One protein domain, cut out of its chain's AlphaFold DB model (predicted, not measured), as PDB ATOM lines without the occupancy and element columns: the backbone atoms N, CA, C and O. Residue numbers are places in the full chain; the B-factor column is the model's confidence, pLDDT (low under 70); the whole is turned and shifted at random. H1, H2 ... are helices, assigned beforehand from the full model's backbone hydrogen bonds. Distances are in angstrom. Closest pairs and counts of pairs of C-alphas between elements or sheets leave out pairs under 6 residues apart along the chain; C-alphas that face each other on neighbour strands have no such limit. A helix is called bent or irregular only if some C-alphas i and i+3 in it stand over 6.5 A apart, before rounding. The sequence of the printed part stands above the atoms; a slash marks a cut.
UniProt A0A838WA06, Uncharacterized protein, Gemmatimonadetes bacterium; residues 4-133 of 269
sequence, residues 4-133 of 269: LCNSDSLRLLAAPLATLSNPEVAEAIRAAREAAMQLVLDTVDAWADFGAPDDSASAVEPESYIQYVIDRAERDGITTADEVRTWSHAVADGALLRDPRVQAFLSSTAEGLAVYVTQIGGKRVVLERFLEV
ATOM      1  N   LEU A   4      39.328  87.816  28.861       85.75
ATOM      2  CA  LEU A   4      39.679  87.972  27.449       85.75
ATOM      3  C   LEU A   4      41.186  87.879  27.178       85.75
ATOM      4  O   LEU A   4      41.592  87.858  26.026       85.75
ATOM      5  N   CYS A   5      42.019  87.822  28.213       83.69
ATOM      6  CA  CYS A   5      43.465  87.658  28.100       83.69
ATOM      7  C   CYS A   5      43.888  86.209  28.395       83.69
ATOM      8  O   CYS A   5      45.041  85.836  28.187       83.69
ATOM      9  N   ASN A   6      42.963  85.378  28.884       89.19
ATOM     10  CA  ASN A   6      43.196  83.971  29.168       89.19
ATOM     11  C   ASN A   6      42.877  83.131  27.919       89.19
ATOM     12  O   ASN A   6      41.728  83.059  27.478       89.19
ATOM     13  N   SER A   7      43.891  82.455  27.369       88.50
ATOM     14  CA  SER A   7      43.740  81.678  26.135       88.50
ATOM     15  C   SER A   7      42.733  80.529  26.251       88.50
ATOM     16  O   SER A   7      42.015  80.256  25.290       88.50
ATOM     17  N   ASP A   8      42.625  79.883  27.416       90.75
ATOM     18  CA  ASP A   8      41.658  78.801  27.637       90.75
ATOM     19  C   ASP A   8      40.222  79.336  27.642       90.75
ATOM     20  O   ASP A   8      39.330  78.737  27.037       90.75
ATOM     21  N   SER A   9      40.010  80.499  28.263       92.31
ATOM     22  CA  SER A   9      38.709  81.173  28.285       92.31
ATOM     23  C   SER A   9      38.303  81.635  26.887       92.31
ATOM     24  O   SER A   9      37.198  81.329  26.442       92.31
ATOM     25  N   LEU A  10      39.206  82.286  26.147       92.12
ATOM     26  CA  LEU A  10      38.962  82.678  24.755       92.12
ATOM     27  C   LEU A  10      38.639  81.473  23.862       92.12
ATOM     28  O   LEU A  10      37.726  81.544  23.039       92.12
ATOM     29  N   ARG A  11      39.327  80.338  24.059       93.44
ATOM     30  CA  ARG A  11      39.048  79.099  23.321       93.44
ATOM     31  C   ARG A  11      37.619  78.617  23.559       93.44
ATOM     32  O   ARG A  11      36.927  78.264  22.610       93.44
ATOM     33  N   LEU A  12      37.160  78.619  24.809       94.31
ATOM     34  CA  LEU A  12      35.786  78.239  25.159       94.31
ATOM     35  C   LEU A  12      34.748  79.215  24.588       94.31
ATOM     36  O   LEU A  12      33.678  78.809  24.126       94.31
ATOM     37  N   LEU A  13      35.070  80.504  24.597       94.00
ATOM     38  CA  LEU A  13      34.186  81.559  24.120       94.00
ATOM     39  C   LEU A  13      34.015  81.568  22.597       94.00
ATOM     40  O   LEU A  13      32.926  81.882  22.114       94.00
ATOM     41  N   ALA A  14      35.054  81.194  21.850       92.44
ATOM     42  CA  ALA A  14      35.045  81.248  20.394       92.44
ATOM     43  C   ALA A  14      34.810  79.890  19.705       92.44
ATOM     44  O   ALA A  14      34.514  79.859  18.510       92.44
ATOM     45  N   ALA A  15      34.873  78.774  20.439       91.00
ATOM     46  CA  ALA A  15      34.589  77.450  19.888       91.00
ATOM     47  C   ALA A  15      33.125  77.309  19.409       91.00
ATOM     48  O   ALA A  15      32.211  77.902  20.001       91.00
ATOM     49  N   PRO A  16      32.847  76.474  18.389       88.75
ATOM     50  CA  PRO A  16      31.482  76.124  18.016       88.75
ATOM     51  C   PRO A  16      30.748  75.448  19.183       88.75
ATOM     52  O   PRO A  16      31.251  74.508  19.789       88.75
ATOM     53  N   LEU A  17      29.515  75.867  19.482       89.25
ATOM     54  CA  LEU A  17      28.789  75.347  20.651       89.25
ATOM     55  C   LEU A  17      28.626  73.814  20.621       89.25
ATOM     56  O   LEU A  17      28.703  73.155  21.652       89.25
ATOM     57  N   ALA A  18      28.451  73.237  19.428       88.88
ATOM     58  CA  ALA A  18      28.281  71.798  19.232       88.88
ATOM     59  C   ALA A  18      29.532  70.961  19.560       88.88
ATOM     60  O   ALA A  18      29.423  69.741  19.679       88.88
ATOM     61  N   THR A  19      30.711  71.582  19.680       90.12
ATOM     62  CA  THR A  19      31.963  70.883  20.006       90.12
ATOM     63  C   THR A  19      32.280  70.892  21.498       90.12
ATOM     64  O   THR A  19      33.232  70.233  21.906       90.12
ATOM     65  N   LEU A  20      31.509  71.623  22.308       92.69
ATOM     66  CA  LEU A  20      31.722  71.745  23.748       92.69
ATOM     67  C   LEU A  20      30.920  70.694  24.520       92.69
ATOM     68  O   LEU A  20      29.761  70.407  24.215       92.69
ATOM     69  N   SER A  21      31.525  70.140  25.568       95.94
ATOM     70  CA  SER A  21      30.804  69.345  26.563       95.94
ATOM     71  C   SER A  21      29.941  70.233  27.470       95.94
ATOM     72  O   SER A  21      30.188  71.426  27.608       95.94
ATOM     73  N   ASN A  22      28.939  69.662  28.150       94.25
ATOM     74  CA  ASN A  22      28.075  70.442  29.051       94.25
ATOM     75  C   ASN A  22      28.848  71.248  30.124       94.25
ATOM     76  O   ASN A  22      28.484  72.404  30.346       94.25
ATOM     77  N   PRO A  23      29.898  70.706  30.782       95.75
ATOM     78  CA  PRO A  23      30.719  71.495  31.702       95.75
ATOM     79  C   PRO A  23      31.447  72.658  31.018       95.75
ATOM     80  O   PRO A  23      31.483  73.755  31.560       95.75
ATOM     81  N   GLU A  24      31.978  72.443  29.813       96.81
ATOM     82  CA  GLU A  24      32.655  73.492  29.040       96.81
ATOM     83  C   GLU A  24      31.685  74.580  28.574       96.81
ATOM     84  O   GLU A  24      32.053  75.748  28.551       96.81
ATOM     85  N   VAL A  25      30.432  74.235  28.259       96.06
ATOM     86  CA  VAL A  25      29.385  75.224  27.955       96.06
ATOM     87  C   VAL A  25      29.079  76.086  29.179       96.06
ATOM     88  O   VAL A  25      28.977  77.303  29.053       96.06
ATOM     89  N   ALA A  26      28.946  75.480  30.362       95.12
ATOM     90  CA  ALA A  26      28.713  76.230  31.596       95.12
ATOM     91  C   ALA A  26      29.874  77.193  31.894       95.12
ATOM     92  O   ALA A  26      29.643  78.354  32.231       95.12
ATOM     93  N   GLU A  27      31.106  76.730  31.697       96.19
ATOM     94  CA  GLU A  27      32.302  77.547  31.870       96.19
ATOM     95  C   GLU A  27      32.398  78.668  30.828       96.19
ATOM     96  O   GLU A  27      32.696  79.809  31.171       96.19
ATOM     97  N   ALA A  28      32.050  78.391  29.570       95.94
ATOM     98  CA  ALA A  28      31.992  79.408  28.525       95.94
ATOM     99  C   ALA A  28      30.927  80.475  28.822       95.94
ATOM    100  O   ALA A  28      31.149  81.654  28.570       95.94
ATOM    101  N   ILE A  29      29.778  80.089  29.389       96.38
ATOM    102  CA  ILE A  29      28.737  81.031  29.829       96.38
ATOM    103  C   ILE A  29      29.250  81.910  30.976       96.38
ATOM    104  O   ILE A  29      29.013  83.118  30.965       96.38
ATOM    105  N   ARG A  30      29.954  81.327  31.956       95.31
ATOM    106  CA  ARG A  30      30.586  82.076  33.054       95.31
ATOM    107  C   ARG A  30      31.601  83.080  32.504       95.31
ATOM    108  O   ARG A  30      31.494  84.268  32.792       95.31
ATOM    109  N   ALA A  31      32.507  82.621  31.644       94.38
ATOM    110  CA  ALA A  31      33.493  83.468  30.985       94.38
ATOM    111  C   ALA A  31      32.834  84.577  30.145       94.38
ATOM    112  O   ALA A  31      33.323  85.700  30.133       94.38
ATOM    113  N   ALA A  32      31.699  84.306  29.490       94.44
ATOM    114  CA  ALA A  32      30.991  85.301  28.685       94.44
ATOM    115  C   ALA A  32      30.393  86.410  29.561       94.44
ATOM    116  O   ALA A  32      30.469  87.583  29.209       94.44
ATOM    117  N   ARG A  33      29.847  86.055  30.732       93.06
ATOM    118  CA  ARG A  33      29.367  87.042  31.715       93.06
ATOM    119  C   ARG A  33      30.489  87.931  32.231       93.06
ATOM    120  O   ARG A  33      30.264  89.119  32.419       93.06
ATOM    121  N   GLU A  34      31.671  87.368  32.449       91.69
ATOM    122  CA  GLU A  34      32.836  88.118  32.928       91.69
ATOM    123  C   GLU A  34      33.447  88.992  31.826       91.69
ATOM    124  O   GLU A  34      33.794  90.143  32.074       91.69
ATOM    125  N   ALA A  35      33.502  88.493  30.589       91.19
ATOM    126  CA  ALA A  35      33.937  89.262  29.425       91.19
ATOM    127  C   ALA A  35      33.036  90.475  29.139       91.19
ATOM    128  O   ALA A  35      33.527  91.505  28.682       91.19
ATOM    129  N   ALA A  36      31.735  90.368  29.426       91.31
ATOM    130  CA  ALA A  36      30.776  91.456  29.252       91.31
ATOM    131  C   ALA A  36      31.161  92.727  30.018       91.31
ATOM    132  O   ALA A  36      30.856  93.819  29.546       91.31
ATOM    133  N   MET A  37      31.851  92.597  31.158       87.62
ATOM    134  CA  MET A  37      32.260  93.746  31.964       87.62
ATOM    135  C   MET A  37      33.235  94.661  31.216       87.62
ATOM    136  O   MET A  37      33.134  95.874  31.344       87.62
ATOM    137  N   GLN A  38      34.115  94.110  30.373       85.19
ATOM    138  CA  GLN A  38      35.018  94.936  29.566       85.19
ATOM    139  C   GLN A  38      34.234  95.840  28.607       85.19
ATOM    140  O   GLN A  38      34.497  97.031  28.534       85.19
ATOM    141  N   LEU A  39      33.220  95.293  27.927       86.81
ATOM    142  CA  LEU A  39      32.347  96.083  27.057       86.81
ATOM    143  C   LEU A  39      31.545  97.126  27.848       86.81
ATOM    144  O   LEU A  39      31.322  98.218  27.338       86.81
ATOM    145  N   VAL A  40      31.091  96.804  29.067       86.75
ATOM    146  CA  VAL A  40      30.402  97.776  29.932       86.75
ATOM    147  C   VAL A  40      31.305  98.977  30.192       86.75
ATOM    148  O   VAL A  40      30.869 100.097  29.951       86.75
ATOM    149  N   LEU A  41      32.545  98.743  30.629       83.50
ATOM    150  CA  LEU A  41      33.513  99.808  30.902       83.50
ATOM    151  C   LEU A  41      33.791 100.637  29.645       83.50
ATOM    152  O   LEU A  41      33.559 101.841  29.663       83.50
ATOM    153  N   ASP A  42      34.132  99.987  28.529       83.50
ATOM    154  CA  ASP A  42      34.423 100.668  27.260       83.50
ATOM    155  C   ASP A  42      33.212 101.486  26.751       83.50
ATOM    156  O   ASP A  42      33.361 102.578  26.203       83.50
ATOM    157  N   THR A  43      31.989 100.977  26.944       83.69
ATOM    158  CA  THR A  43      30.751 101.673  26.552       83.69
ATOM    159  C   THR A  43      30.481 102.880  27.438       83.69
ATOM    160  O   THR A  43      30.068 103.925  26.937       83.69
ATOM    161  N   VAL A  44      30.680 102.739  28.750       82.50
ATOM    162  CA  VAL A  44      30.475 103.842  29.686       82.50
ATOM    163  C   VAL A  44      31.532 104.917  29.464       82.50
ATOM    164  O   VAL A  44      31.166 106.083  29.391       82.50
ATOM    165  N   ASP A  45      32.798 104.561  29.257       79.56
ATOM    166  CA  ASP A  45      33.846 105.529  28.916       79.56
ATOM    167  C   ASP A  45      33.526 106.275  27.617       79.56
ATOM    168  O   ASP A  45      33.616 107.500  27.569       79.56
ATOM    169  N   ALA A  46      33.009 105.585  26.598       78.94
ATOM    170  CA  ALA A  46      32.533 106.250  25.385       78.94
ATOM    171  C   ALA A  46      31.396 107.262  25.655       78.94
ATOM    172  O   ALA A  46      31.254 108.237  24.914       78.94
ATOM    173  N   TRP A  47      30.586 107.094  26.707       79.81
ATOM    174  CA  TRP A  47      29.596 108.110  27.090       79.81
ATOM    175  C   TRP A  47      30.223 109.384  27.653       79.81
ATOM    176  O   TRP A  47      29.581 110.433  27.564       79.81
ATOM    177  N   ALA A  48      31.432 109.326  28.219       72.31
ATOM    178  CA  ALA A  48      32.157 110.531  28.619       72.31
ATOM    179  C   ALA A  48      32.511 111.376  27.385       72.31
ATOM    180  O   ALA A  48      32.292 112.586  27.378       72.31
ATOM    181  N   ASP A  49      32.958 110.722  26.311       70.31
ATOM    182  CA  ASP A  49      33.408 111.393  25.088       70.31
ATOM    183  C   ASP A  49      32.257 111.875  24.193       70.31
ATOM    184  O   ASP A  49      32.333 112.944  23.578       70.31
ATOM    185  N   PHE A  50      31.182 111.089  24.091       64.81
ATOM    186  CA  PHE A  50      30.113 111.314  23.108       64.81
ATOM    187  C   PHE A  50      28.754 111.673  23.725       64.81
ATOM    188  O   PHE A  50      27.810 111.981  22.991       64.81
ATOM    189  N   GLY A  51      28.665 111.697  25.058       62.78
ATOM    190  CA  GLY A  51      27.431 111.902  25.810       62.78
ATOM    191  C   GLY A  51      26.614 110.617  25.950       62.78
ATOM    192  O   GLY A  51      26.529 109.803  25.029       62.78
ATOM    193  N   ALA A  52      25.988 110.432  27.114       58.84
ATOM    194  CA  ALA A  52      25.116 109.286  27.348       58.84
ATOM    195  C   ALA A  52      23.894 109.331  26.403       58.84
ATOM    196  O   ALA A  52      23.266 110.389  26.274       58.84
ATOM    197  N   PRO A  53      23.527 108.215  25.749       55.00
ATOM    198  CA  PRO A  53      22.280 108.133  25.001       55.00
ATOM    199  C   PRO A  53      21.076 108.340  25.934       55.00
ATOM    200  O   PRO A  53      21.088 107.881  27.074       55.00
ATOM    201  N   ASP A  54      20.009 108.976  25.433       53.62
ATOM    202  CA  ASP A  54      18.698 108.947  26.098       53.62
ATOM    203  C   ASP A  54      18.306 107.486  26.407       53.62
ATOM    204  O   ASP A  54      18.665 106.585  25.640       53.62
ATOM    205  N   ASP A  55      17.524 107.259  27.474       48.12
ATOM    206  CA  ASP A  55      17.132 105.951  28.057       48.12
ATOM    207  C   ASP A  55      16.699 104.850  27.052       48.12
ATOM    208  O   ASP A  55      16.611 103.673  27.399       48.12
ATOM    209  N   SER A  56      16.408 105.204  25.798       44.69
ATOM    210  CA  SER A  56      16.017 104.301  24.711       44.69
ATOM    211  C   SER A  56      17.140 103.808  23.783       44.69
ATOM    212  O   SER A  56      16.863 102.950  22.949       44.69
ATOM    213  N   ALA A  57      18.362 104.349  23.850       46.91
ATOM    214  CA  ALA A  57      19.390 104.132  22.817       46.91
ATOM    215  C   ALA A  57      20.583 103.254  23.239       46.91
ATOM    216  O   ALA A  57      21.498 103.058  22.446       46.91
ATOM    217  N   SER A  58      20.561 102.664  24.438       57.16
ATOM    218  CA  SER A  58      21.694 101.887  24.958       57.16
ATOM    219  C   SER A  58      21.510 100.365  24.918       57.16
ATOM    220  O   SER A  58      21.961  99.655  25.818       57.16
ATOM    221  N   ALA A  59      20.823  99.844  23.901       67.81
ATOM    222  CA  ALA A  59      20.770  98.402  23.699       67.81
ATOM    223  C   ALA A  59      22.097  97.934  23.090       67.81
ATOM    224  O   ALA A  59      22.451  98.316  21.978       67.81
ATOM    225  N   VAL A  60      22.840  97.119  23.836       80.94
ATOM    226  CA  VAL A  60      23.988  96.398  23.283       80.94
ATOM    227  C   VAL A  60      23.466  95.287  22.388       80.94
ATOM    228  O   VAL A  60      22.631  94.481  22.803       80.94
ATOM    229  N   GLU A  61      23.956  95.269  21.154       86.69
ATOM    230  CA  GLU A  61      23.513  94.339  20.123       86.69
ATOM    231  C   GLU A  61      24.360  93.052  20.133       86.69
ATOM    232  O   GLU A  61      25.511  93.055  20.587       86.69
ATOM    233  N   PRO A  62      23.836  91.924  19.623       84.19
ATOM    234  CA  PRO A  62      24.569  90.655  19.556       84.19
ATOM    235  C   PRO A  62      25.923  90.743  18.845       84.19
ATOM    236  O   PRO A  62      26.857  90.024  19.205       84.19
ATOM    237  N   GLU A  63      26.052  91.626  17.856       88.19
ATOM    238  CA  GLU A  63      27.277  91.874  17.097       88.19
ATOM    239  C   GLU A  63      28.422  92.378  17.983       88.19
ATOM    240  O   GLU A  63      29.589  92.118  17.677       88.19
ATOM    241  N   SER A  64      28.119  93.018  19.117       87.12
ATOM    242  CA  SER A  64      29.133  93.417  20.093       87.12
ATOM    243  C   SER A  64      29.842  92.206  20.704       87.12
ATOM    244  O   SER A  64      31.031  92.282  20.989       87.12
ATOM    245  N   TYR A  65      29.198  91.038  20.823       90.19
ATOM    246  CA  TYR A  65      29.921  89.830  21.246       90.19
ATOM    247  C   TYR A  65      31.062  89.495  20.275       90.19
ATOM    248  O   TYR A  65      32.157  89.131  20.696       90.19
ATOM    249  N   ILE A  66      30.835  89.652  18.969       89.50
ATOM    250  CA  ILE A  66      31.850  89.357  17.951       89.50
ATOM    251  C   ILE A  66      32.988  90.362  18.018       89.50
ATOM    252  O   ILE A  66      34.140  89.950  18.136       89.50
ATOM    253  N   GLN A  67      32.654  91.650  18.033       88.88
ATOM    254  CA  GLN A  67      33.639  92.734  18.078       88.88
ATOM    255  C   GLN A  67      34.587  92.628  19.281       88.88
ATOM    256  O   GLN A  67      35.756  93.001  19.199       88.88
ATOM    257  N   TYR A  68      34.096  92.114  20.410       88.25
ATOM    258  CA  TYR A  68      34.880  92.041  21.640       88.25
ATOM    259  C   TYR A  68      35.564  90.690  21.817       88.25
ATOM    260  O   TYR A  68      36.766  90.621  22.067       88.25
ATOM    261  N   VAL A  69      34.808  89.602  21.695       91.69
ATOM    262  CA  VAL A  69      35.284  88.262  22.047       91.69
ATOM    263  C   VAL A  69      35.939  87.581  20.854       91.69
ATOM    264  O   VAL A  69      37.046  87.052  20.972       91.69
ATOM    265  N   ILE A  70      35.272  87.597  19.699       91.38
ATOM    266  CA  ILE A  70      35.740  86.883  18.509       91.38
ATOM    267  C   ILE A  70      36.927  87.609  17.878       91.38
ATOM    268  O   ILE A  70      37.951  86.971  17.649       91.38
ATOM    269  N   ASP A  71      36.860  88.930  17.710       91.00
ATOM    270  CA  ASP A  71      37.979  89.713  17.167       91.00
ATOM    271  C   ASP A  71      39.223  89.625  18.062       91.00
ATOM    272  O   ASP A  71      40.356  89.722  17.582       91.00
ATOM    273  N   ARG A  72      39.045  89.466  19.382       91.94
ATOM    274  CA  ARG A  72      40.161  89.232  20.304       91.94
ATOM    275  C   ARG A  72      40.750  87.836  20.118       91.94
ATOM    276  O   ARG A  72      41.966  87.709  20.006       91.94
ATOM    277  N   ALA A  73      39.909  86.807  20.059       91.44
ATOM    278  CA  ALA A  73      40.359  85.435  19.846       91.44
ATOM    279  C   ALA A  73      41.049  85.250  18.479       91.44
ATOM    280  O   ALA A  73      42.014  84.489  18.381       91.44
ATOM    281  N   GLU A  74      40.614  85.983  17.449       92.31
ATOM    282  CA  GLU A  74      41.280  86.034  16.145       92.31
ATOM    283  C   GLU A  74      42.655  86.703  16.241       92.31
ATOM    284  O   GLU A  74      43.645  86.130  15.783       92.31
ATOM    285  N   ARG A  75      42.738  87.876  16.886       91.19
ATOM    286  CA  ARG A  75      44.008  88.591  17.107       91.19
ATOM    287  C   ARG A  75      45.039  87.749  17.859       91.19
ATOM    288  O   ARG A  75      46.219  87.800  17.517       91.19
ATOM    289  N   ASP A  76      44.592  86.943  18.818       90.81
ATOM    290  CA  ASP A  76      45.455  86.064  19.618       90.81
ATOM    291  C   ASP A  76      45.733  84.706  18.935       90.81
ATOM    292  O   ASP A  76      46.419  83.851  19.497       90.81
ATOM    293  N   GLY A  77      45.230  84.490  17.712       90.00
ATOM    294  CA  GLY A  77      45.457  83.266  16.937       90.00
ATOM    295  C   GLY A  77      44.794  82.017  17.528       90.00
ATOM    296  O   GLY A  77      45.230  80.900  17.252       90.00
ATOM    297  N   ILE A  78      43.763  82.200  18.356       92.31
ATOM    298  CA  ILE A  78      43.047  81.124  19.055       92.31
ATOM    299  C   ILE A  78      41.944  80.539  18.175       92.31
ATOM    300  O   ILE A  78      41.672  79.341  18.253       92.31
ATOM    301  N   THR A  79      41.332  81.358  17.320       88.81
ATOM    302  CA  THR A  79      40.305  80.917  16.370       88.81
ATOM    303  C   THR A  79      40.871  80.612  14.997       88.81
ATOM    304  O   THR A  79      41.768  81.284  14.489       88.81
ATOM    305  N   THR A  80      40.259  79.643  14.333       87.38
ATOM    306  CA  THR A  80      40.478  79.344  12.922       87.38
ATOM    307  C   THR A  80      39.606  80.221  12.017       87.38
ATOM    308  O   THR A  80      38.537  80.692  12.401       87.38
ATOM    309  N   ALA A  81      40.012  80.375  10.754       86.44
ATOM    310  CA  ALA A  81      39.224  81.103   9.754       86.44
ATOM    311  C   ALA A  81      37.838  80.478   9.479       86.44
ATOM    312  O   ALA A  81      36.945  81.151   8.961       86.44
ATOM    313  N   ASP A  82      37.658  79.189   9.781       87.06
ATOM    314  CA  ASP A  82      36.370  78.498   9.657       87.06
ATOM    315  C   ASP A  82      35.435  78.834  10.831       87.06
ATOM    316  O   ASP A  82      34.246  79.095  10.634       87.06
ATOM    317  N   GLU A  83      35.982  78.941  12.045       87.25
ATOM    318  CA  GLU A  83      35.243  79.383  13.234       87.25
ATOM    319  C   GLU A  83      34.806  80.845  13.110       87.25
ATOM    320  O   GLU A  83      33.628  81.141  13.299       87.25
ATOM    321  N   VAL A  84      35.700  81.747  12.686       86.12
ATOM    322  CA  VAL A  84      35.354  83.162  12.424       86.12
ATOM    323  C   VAL A  84      34.224  83.269  11.393       86.12
ATOM    324  O   VAL A  84      33.263  84.024  11.569       86.12
ATOM    325  N   ARG A  85      34.280  82.457  10.329       86.75
ATOM    326  CA  ARG A  85      33.226  82.410   9.308       86.75
ATOM    327  C   ARG A  85      31.909  81.870   9.856       86.75
ATOM    328  O   ARG A  85      30.853  82.368   9.477       86.75
ATOM    329  N   THR A  86      31.961  80.876  10.737       87.88
ATOM    330  CA  THR A  86      30.775  80.328  11.408       87.88
ATOM    331  C   THR A  86      30.082  81.404  12.239       87.88
ATOM    332  O   THR A  86      28.872  81.578  12.112       87.88
ATOM    333  N   TRP A  87      30.844  82.186  13.006       89.50
ATOM    334  CA  TRP A  87      30.315  83.326  13.758       89.50
ATOM    335  C   TRP A  87      29.732  84.406  12.845       89.50
ATOM    336  O   TRP A  87      28.614  84.859  13.073       89.50
ATOM    337  N   SER A  88      30.424  84.750  11.757       85.56
ATOM    338  CA  SER A  88      29.922  85.719  10.770       85.56
ATOM    339  C   SER A  88      28.623  85.256  10.093       85.56
ATOM    340  O   SER A  88      27.724  86.059   9.851       85.56
ATOM    341  N   HIS A  89      28.486  83.959   9.800       87.44
ATOM    342  CA  HIS A  89      27.233  83.402   9.288       87.44
ATOM    343  C   HIS A  89      26.116  83.441  10.333       87.44
ATOM    344  O   HIS A  89      24.999  83.818   9.981       87.44
ATOM    345  N   ALA A  90      26.429  83.122  11.593       86.75
ATOM    346  CA  ALA A  90      25.476  83.167  12.700       86.75
ATOM    347  C   ALA A  90      24.926  84.583  12.969       86.75
ATOM    348  O   ALA A  90      23.814  84.725  13.482       86.75
ATOM    349  N   VAL A  91      25.689  85.637  12.640       86.38
ATOM    350  CA  VAL A  91      25.183  87.025  12.615       86.38
ATOM    351  C   VAL A  91      24.123  87.162  11.540       86.38
ATOM    352  O   VAL A  91      22.995  87.563  11.808       86.38
ATOM    353  N   ALA A  92      24.497  86.823  10.305       85.44
ATOM    354  CA  ALA A  92      23.694  87.105   9.126       85.44
ATOM    355  C   ALA A  92      22.336  86.385   9.141       85.44
ATOM    356  O   ALA A  92      21.371  86.893   8.572       85.44
ATOM    357  N   ASP A  93      22.255  85.212   9.772       89.81
ATOM    358  CA  ASP A  93      21.020  84.434   9.908       89.81
ATOM    359  C   ASP A  93      20.309  84.605  11.268       89.81
ATOM    360  O   ASP A  93      19.243  84.019  11.488       89.81
ATOM    361  N   GLY A  94      20.866  85.423  12.170       84.19
ATOM    362  CA  GLY A  94      20.328  85.696  13.502       84.19
ATOM    363  C   GLY A  94      20.441  84.531  14.494       84.19
ATOM    364  O   GLY A  94      19.817  84.572  15.559       84.19
ATOM    365  N   ALA A  95      21.207  83.478  14.184       87.88
ATOM    366  CA  ALA A  95      21.415  82.347  15.087       87.88
ATOM    367  C   ALA A  95      22.165  82.733  16.372       87.88
ATOM    368  O   ALA A  95      21.958  82.075  17.395       87.88
ATOM    369  N   LEU A  96      22.957  83.817  16.356       86.50
ATOM    370  CA  LEU A  96      23.648  84.350  17.541       86.50
ATOM    371  C   LEU A  96      22.730  84.541  18.745       86.50
ATOM    372  O   LEU A  96      23.104  84.219  19.868       86.50
ATOM    373  N   LEU A  97      21.503  85.019  18.517       87.06
ATOM    374  CA  LEU A  97      20.531  85.284  19.581       87.06
ATOM    375  C   LEU A  97      20.118  84.023  20.350       87.06
ATOM    376  O   LEU A  97      19.530  84.109  21.423       87.06
ATOM    377  N   ARG A  98      20.398  82.839  19.805       89.88
ATOM    378  CA  ARG A  98      20.111  81.558  20.455       89.88
ATOM    379  C   ARG A  98      21.337  80.957  21.133       89.88
ATOM    380  O   ARG A  98      21.180  79.966  21.845       89.88
ATOM    381  N   ASP A  99      22.530  81.515  20.922       93.69
ATOM    382  CA  ASP A  99      23.735  81.051  21.604       93.69
ATOM    383  C   ASP A  99      23.682  81.497  23.078       93.69
ATOM    384  O   ASP A  99      23.562  82.694  23.366       93.69
ATOM    385  N   PRO A 100      23.753  80.560  24.040       93.62
ATOM    386  CA  PRO A 100      23.624  80.887  25.454       93.62
ATOM    387  C   PRO A 100      24.768  81.767  25.972       93.62
ATOM    388  O   PRO A 100      24.564  82.487  26.947       93.62
ATOM    389  N   ARG A 101      25.950  81.749  25.340       95.06
ATOM    390  CA  ARG A 101      27.079  82.622  25.708       95.06
ATOM    391  C   ARG A 101      26.800  84.056  25.293       95.06
ATOM    392  O   ARG A 101      26.979  84.954  26.104       95.06
ATOM    393  N   VAL A 102      26.282  84.252  24.079       94.62
ATOM    394  CA  VAL A 102      25.862  85.573  23.586       94.62
ATOM    395  C   VAL A 102      24.748  86.125  24.472       94.62
ATOM    396  O   VAL A 102      24.843  87.250  24.939       94.62
ATOM    397  N   GLN A 103      23.730  85.322  24.795       94.44
ATOM    398  CA  GLN A 103      22.656  85.754  25.700       94.44
ATOM    399  C   GLN A 103      23.173  86.114  27.098       94.44
ATOM    400  O   GLN A 103      22.749  87.111  27.679       94.44
ATOM    401  N   ALA A 104      24.103  85.327  27.640       93.88
ATOM    402  CA  ALA A 104      24.700  85.606  28.938       93.88
ATOM    403  C   ALA A 104      25.568  86.872  28.924       93.88
ATOM    404  O   ALA A 104      25.509  87.645  29.878       93.88
ATOM    405  N   PHE A 105      26.321  87.095  27.846       94.44
ATOM    406  CA  PHE A 105      27.097  88.309  27.625       94.44
ATOM    407  C   PHE A 105      26.179  89.533  27.572       94.44
ATOM    408  O   PHE A 105      26.322  90.424  28.397       94.44
ATOM    409  N   LEU A 106      25.164  89.529  26.700       91.81
ATOM    410  CA  LEU A 106      24.229  90.650  26.541       91.81
ATOM    411  C   LEU A 106      23.447  90.959  27.823       91.81
ATOM    412  O   LEU A 106      23.304  92.126  28.180       91.81
ATOM    413  N   SER A 107      22.970  89.931  28.536       91.56
ATOM    414  CA  SER A 107      22.298  90.109  29.833       91.56
ATOM    415  C   SER A 107      23.232  90.767  30.846       91.56
ATOM    416  O   SER A 107      22.850  91.743  31.479       91.56
ATOM    417  N   SER A 108      24.469  90.269  30.957       93.06
ATOM    418  CA  SER A 108      25.475  90.808  31.878       93.06
ATOM    419  C   SER A 108      25.859  92.246  31.514       93.06
ATOM    420  O   SER A 108      25.962  93.098  32.393       93.06
ATOM    421  N   THR A 109      25.986  92.557  30.220       90.81
ATOM    422  CA  THR A 109      26.249  93.923  29.756       90.81
ATOM    423  C   THR A 109      25.090  94.859  30.081       90.81
ATOM    424  O   THR A 109      25.315  95.934  30.624       90.81
ATOM    425  N   ALA A 110      23.847  94.463  29.799       88.25
ATOM    426  CA  ALA A 110      22.674  95.282  30.102       88.25
ATOM    427  C   ALA A 110      22.525  95.535  31.612       88.25
ATOM    428  O   ALA A 110      22.249  96.661  32.026       88.25
ATOM    429  N   GLU A 111      22.747  94.505  32.435       88.69
ATOM    430  CA  GLU A 111      22.768  94.618  33.898       88.69
ATOM    431  C   GLU A 111      23.872  95.577  34.365       88.69
ATOM    432  O   GLU A 111      23.595  96.498  35.134       88.69
ATOM    433  N   GLY A 112      25.100  95.414  33.862       86.88
ATOM    434  CA  GLY A 112      26.236  96.272  34.203       86.88
ATOM    435  C   GLY A 112      26.020  97.731  33.803       86.88
ATOM    436  O   GLY A 112      26.202  98.625  34.627       86.88
ATOM    437  N   LEU A 113      25.549  97.986  32.579       87.06
ATOM    438  CA  LEU A 113      25.226  99.337  32.114       87.06
ATOM    439  C   LEU A 113      24.147  99.986  32.984       87.06
ATOM    440  O   LEU A 113      24.299 101.136  33.383       87.06
ATOM    441  N   ALA A 114      23.085  99.258  33.341       85.06
ATOM    442  CA  ALA A 114      22.036  99.787  34.212       85.06
ATOM    443  C   ALA A 114      22.568 100.170  35.607       85.06
ATOM    444  O   ALA A 114      22.158 101.194  36.172       85.06
ATOM    445  N   VAL A 115      23.499  99.378  36.155       87.12
ATOM    446  CA  VAL A 115      24.182  99.688  37.419       87.12
ATOM    447  C   VAL A 115      25.001 100.969  37.281       87.12
ATOM    448  O   VAL A 115      24.797 101.889  38.076       87.12
ATOM    449  N   TYR A 116      25.853 101.078  36.260       86.25
ATOM    450  CA  TYR A 116      26.686 102.266  36.060       86.25
ATOM    451  C   TYR A 116      25.861 103.524  35.788       86.25
ATOM    452  O   TYR A 116      26.126 104.550  36.405       86.25
ATOM    453  N   VAL A 117      24.802 103.462  34.973       85.75
ATOM    454  CA  VAL A 117      23.879 104.599  34.766       85.75
ATOM    455  C   VAL A 117      23.316 105.093  36.098       85.75
ATOM    456  O   VAL A 117      23.315 106.294  36.381       85.75
ATOM    457  N   THR A 118      22.873 104.164  36.948       87.19
ATOM    458  CA  THR A 118      22.317 104.494  38.265       87.19
ATOM    459  C   THR A 118      23.377 105.111  39.179       87.19
ATOM    460  O   THR A 118      23.112 106.125  39.828       87.19
ATOM    461  N   GLN A 119      24.582 104.536  39.219       89.25
ATOM    462  CA  GLN A 119      25.685 105.040  40.035       89.25
ATOM    463  C   GLN A 119      26.165 106.417  39.567       89.25
ATOM    464  O   GLN A 119      26.310 107.310  40.400       89.25
ATOM    465  N   ILE A 120      26.344 106.625  38.259       89.88
ATOM    466  CA  ILE A 120      26.728 107.914  37.666       89.88
ATOM    467  C   ILE A 120      25.684 108.972  38.021       89.88
ATOM    468  O   ILE A 120      26.030 110.032  38.539       89.88
ATOM    469  N   GLY A 121      24.397 108.677  37.811       89.19
ATOM    470  CA  GLY A 121      23.311 109.595  38.149       89.19
ATOM    471  C   GLY A 121      23.272 109.942  39.641       89.19
ATOM    472  O   GLY A 121      23.181 111.118  39.998       89.19
ATOM    473  N   GLY A 122      23.388 108.937  40.512       90.69
ATOM    474  CA  GLY A 122      23.397 109.119  41.965       90.69
ATOM    475  C   GLY A 122      24.583 109.955  42.449       90.69
ATOM    476  O   GLY A 122      24.392 110.946  43.157       90.69
ATOM    477  N   LYS A 123      25.799 109.602  42.019       93.00
ATOM    478  CA  LYS A 123      27.042 110.291  42.390       93.00
ATOM    479  C   LYS A 123      27.100 111.716  41.837       93.00
ATOM    480  O   LYS A 123      27.502 112.624  42.563       93.00
ATOM    481  N   ARG A 124      26.589 111.952  40.622       93.06
ATOM    482  CA  ARG A 124      26.454 113.304  40.056       93.06
ATOM    483  C   ARG A 124      25.568 114.192  40.925       93.06
ATOM    484  O   ARG A 124      25.968 115.299  41.259       93.06
ATOM    485  N   VAL A 125      24.392 113.708  41.335       92.25
ATOM    486  CA  VAL A 125      23.469 114.482  42.189       92.25
ATOM    487  C   VAL A 125      24.095 114.803  43.547       92.25
ATOM    488  O   VAL A 125      23.902 115.898  44.075       92.25
ATOM    489  N   VAL A 126      24.843 113.863  44.129       94.06
ATOM    490  CA  VAL A 126      25.610 114.111  45.358       94.06
ATOM    491  C   VAL A 126      26.621 115.234  45.134       94.06
ATOM    492  O   VAL A 126      26.652 116.178  45.922       94.06
ATOM    493  N   LEU A 127      27.408 115.154  44.058       94.50
ATOM    494  CA  LEU A 127      28.451 116.131  43.761       94.50
ATOM    495  C   LEU A 127      27.881 117.525  43.476       94.50
ATOM    496  O   LEU A 127      28.365 118.505  44.031       94.50
ATOM    497  N   GLU A 128      26.810 117.620  42.687       94.62
ATOM    498  CA  GLU A 128      26.115 118.885  42.409       94.62
ATOM    499  C   GLU A 128      25.633 119.558  43.699       94.62
ATOM    500  O   GLU A 128      25.778 120.769  43.877       94.62
ATOM    501  N   ARG A 129      25.103 118.769  44.642       95.06
ATOM    502  CA  ARG A 129      24.680 119.268  45.957       95.06
ATOM    503  C   ARG A 129      25.854 119.682  46.833       95.06
ATOM    504  O   ARG A 129      25.723 120.664  47.554       95.06
ATOM    505  N   PHE A 130      26.951 118.931  46.802       95.62
ATOM    506  CA  PHE A 130      28.164 119.243  47.554       95.62
ATOM    507  C   PHE A 130      28.809 120.550  47.073       95.62
ATOM    508  O   PHE A 130      29.214 121.366  47.896       95.62
ATOM    509  N   LEU A 131      28.861 120.765  45.756       95.38
ATOM    510  CA  LEU A 131      29.424 121.969  45.139       95.38
ATOM    511  C   LEU A 131      28.447 123.160  45.119       95.38
ATOM    512  O   LEU A 131      28.843 124.259  44.745       95.38
ATOM    513  N   GLU A 132      27.184 122.957  45.510       95.12
ATOM    514  CA  GLU A 132      26.105 123.957  45.443       95.12
ATOM    515  C   GLU A 132      25.881 124.532  44.026       95.12
ATOM    516  O   GLU A 132      25.507 125.696  43.852       95.12
ATOM    517  N   VAL A 133      26.075 123.702  42.997       93.31
ATOM    518  CA  VAL A 133      25.946 124.082  41.579       93.31
ATOM    519  C   VAL A 133      24.605 123.630  40.979       93.31
ATOM    520  O   VAL A 133      23.950 122.730  41.513       93.31
TER     521      VAL A 133
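What this domain is: This is residues 4 to 133 of the 269 residues of an uncharacterized protein of Gemmatimonadetes bacterium (UniProt A0A838WA06). Two long helices, H2 and H6, make a narrow V: they pack near their first residues and spread toward their last ones, while the short helices H1, H3, H4 and H5 cluster round the closed end. H3 and H4 form a helical hairpin there, H1 packs on both H2 and H3, and the last turns of H2 and H6 stick out at the open end. The printed part has 130 residues, with six named helices in the order H1 to H6 and no named strand; the class is all helix. It is only just loose, close to compact, with a radius of gyration of the C-alphas of 17.1 A and spans of 59 by 27 by 25 A.

Where its parts are: H1, residues 7 to 14, begins with C-alpha 7 at (43.740, 81.678, 26.135) and is 10.4 A long. H2, residues 22 to 50, measures 41.4 A and ends with C-alpha 50 at (30.113, 111.314, 23.108). H3, residues 63 to 75, measures 17.1 A; it is neither bent nor irregular, but only just: C-alphas 67 and 70 are 6.2 A apart. H4, residues 81 to 92, measures 16.7 A, and H5, residues 95 to 98, measures 5.6 A. H6, residues 100 to 131, is the longest at 45.9 A and ends with C-alpha 131 at (29.424, 121.969, 45.139).

How they stand to each other: H3 is the hub, touching H1, H4 and H6. H1 touches H3 at a steep tilt of 42 degrees, opposite ways, closest at the C-alphas of Leu 10 and Ala 73, 5.8 A. H3 and H4, the hairpin, touch at a shallow tilt of 7 degrees, opposite ways, closest at the C-alphas of Glu 63 and Val 91, 6.9 A. H3 and H6 only just touch, with 3 pairs of C-alphas within 8 A, closest at those of Tyr 65 and Val 102, 6.3 A. H1 touches H2 about perpendicular, at 88 degrees, closest at the C-alphas of Leu 12 and Ala 28, 5.2 A. H2 and H6 touch, running the same way at 36 degrees, only just a steep tilt; their closest C-alphas, those of Ile 29 and Arg 101, are 4.7 A apart. H5 is close to H4 but not clearly touching, the C-alphas of Ala 90 and Leu 96 being closest at 5.3 A. H2 and H4 are apart, and so are H4 and H6. In H1, H4 and H6 every O i to N i+4 pair is within hydrogen-bond range; in H2 21 of 25 are and in H3 7 of 9, and H5 is too short for such a pair.

The domain as a whole: The C-alphas farthest apart, those of Thr 19 and Glu 132, are 59.1 A apart, and the printed part has no cut. The link from H2 to H3, residues 51 to 62, is long. Residues 45 to 51 and 126 to 132 stand free. The mean pLDDT of the printed part is 87.1, and residues 50 to 59 are under 70.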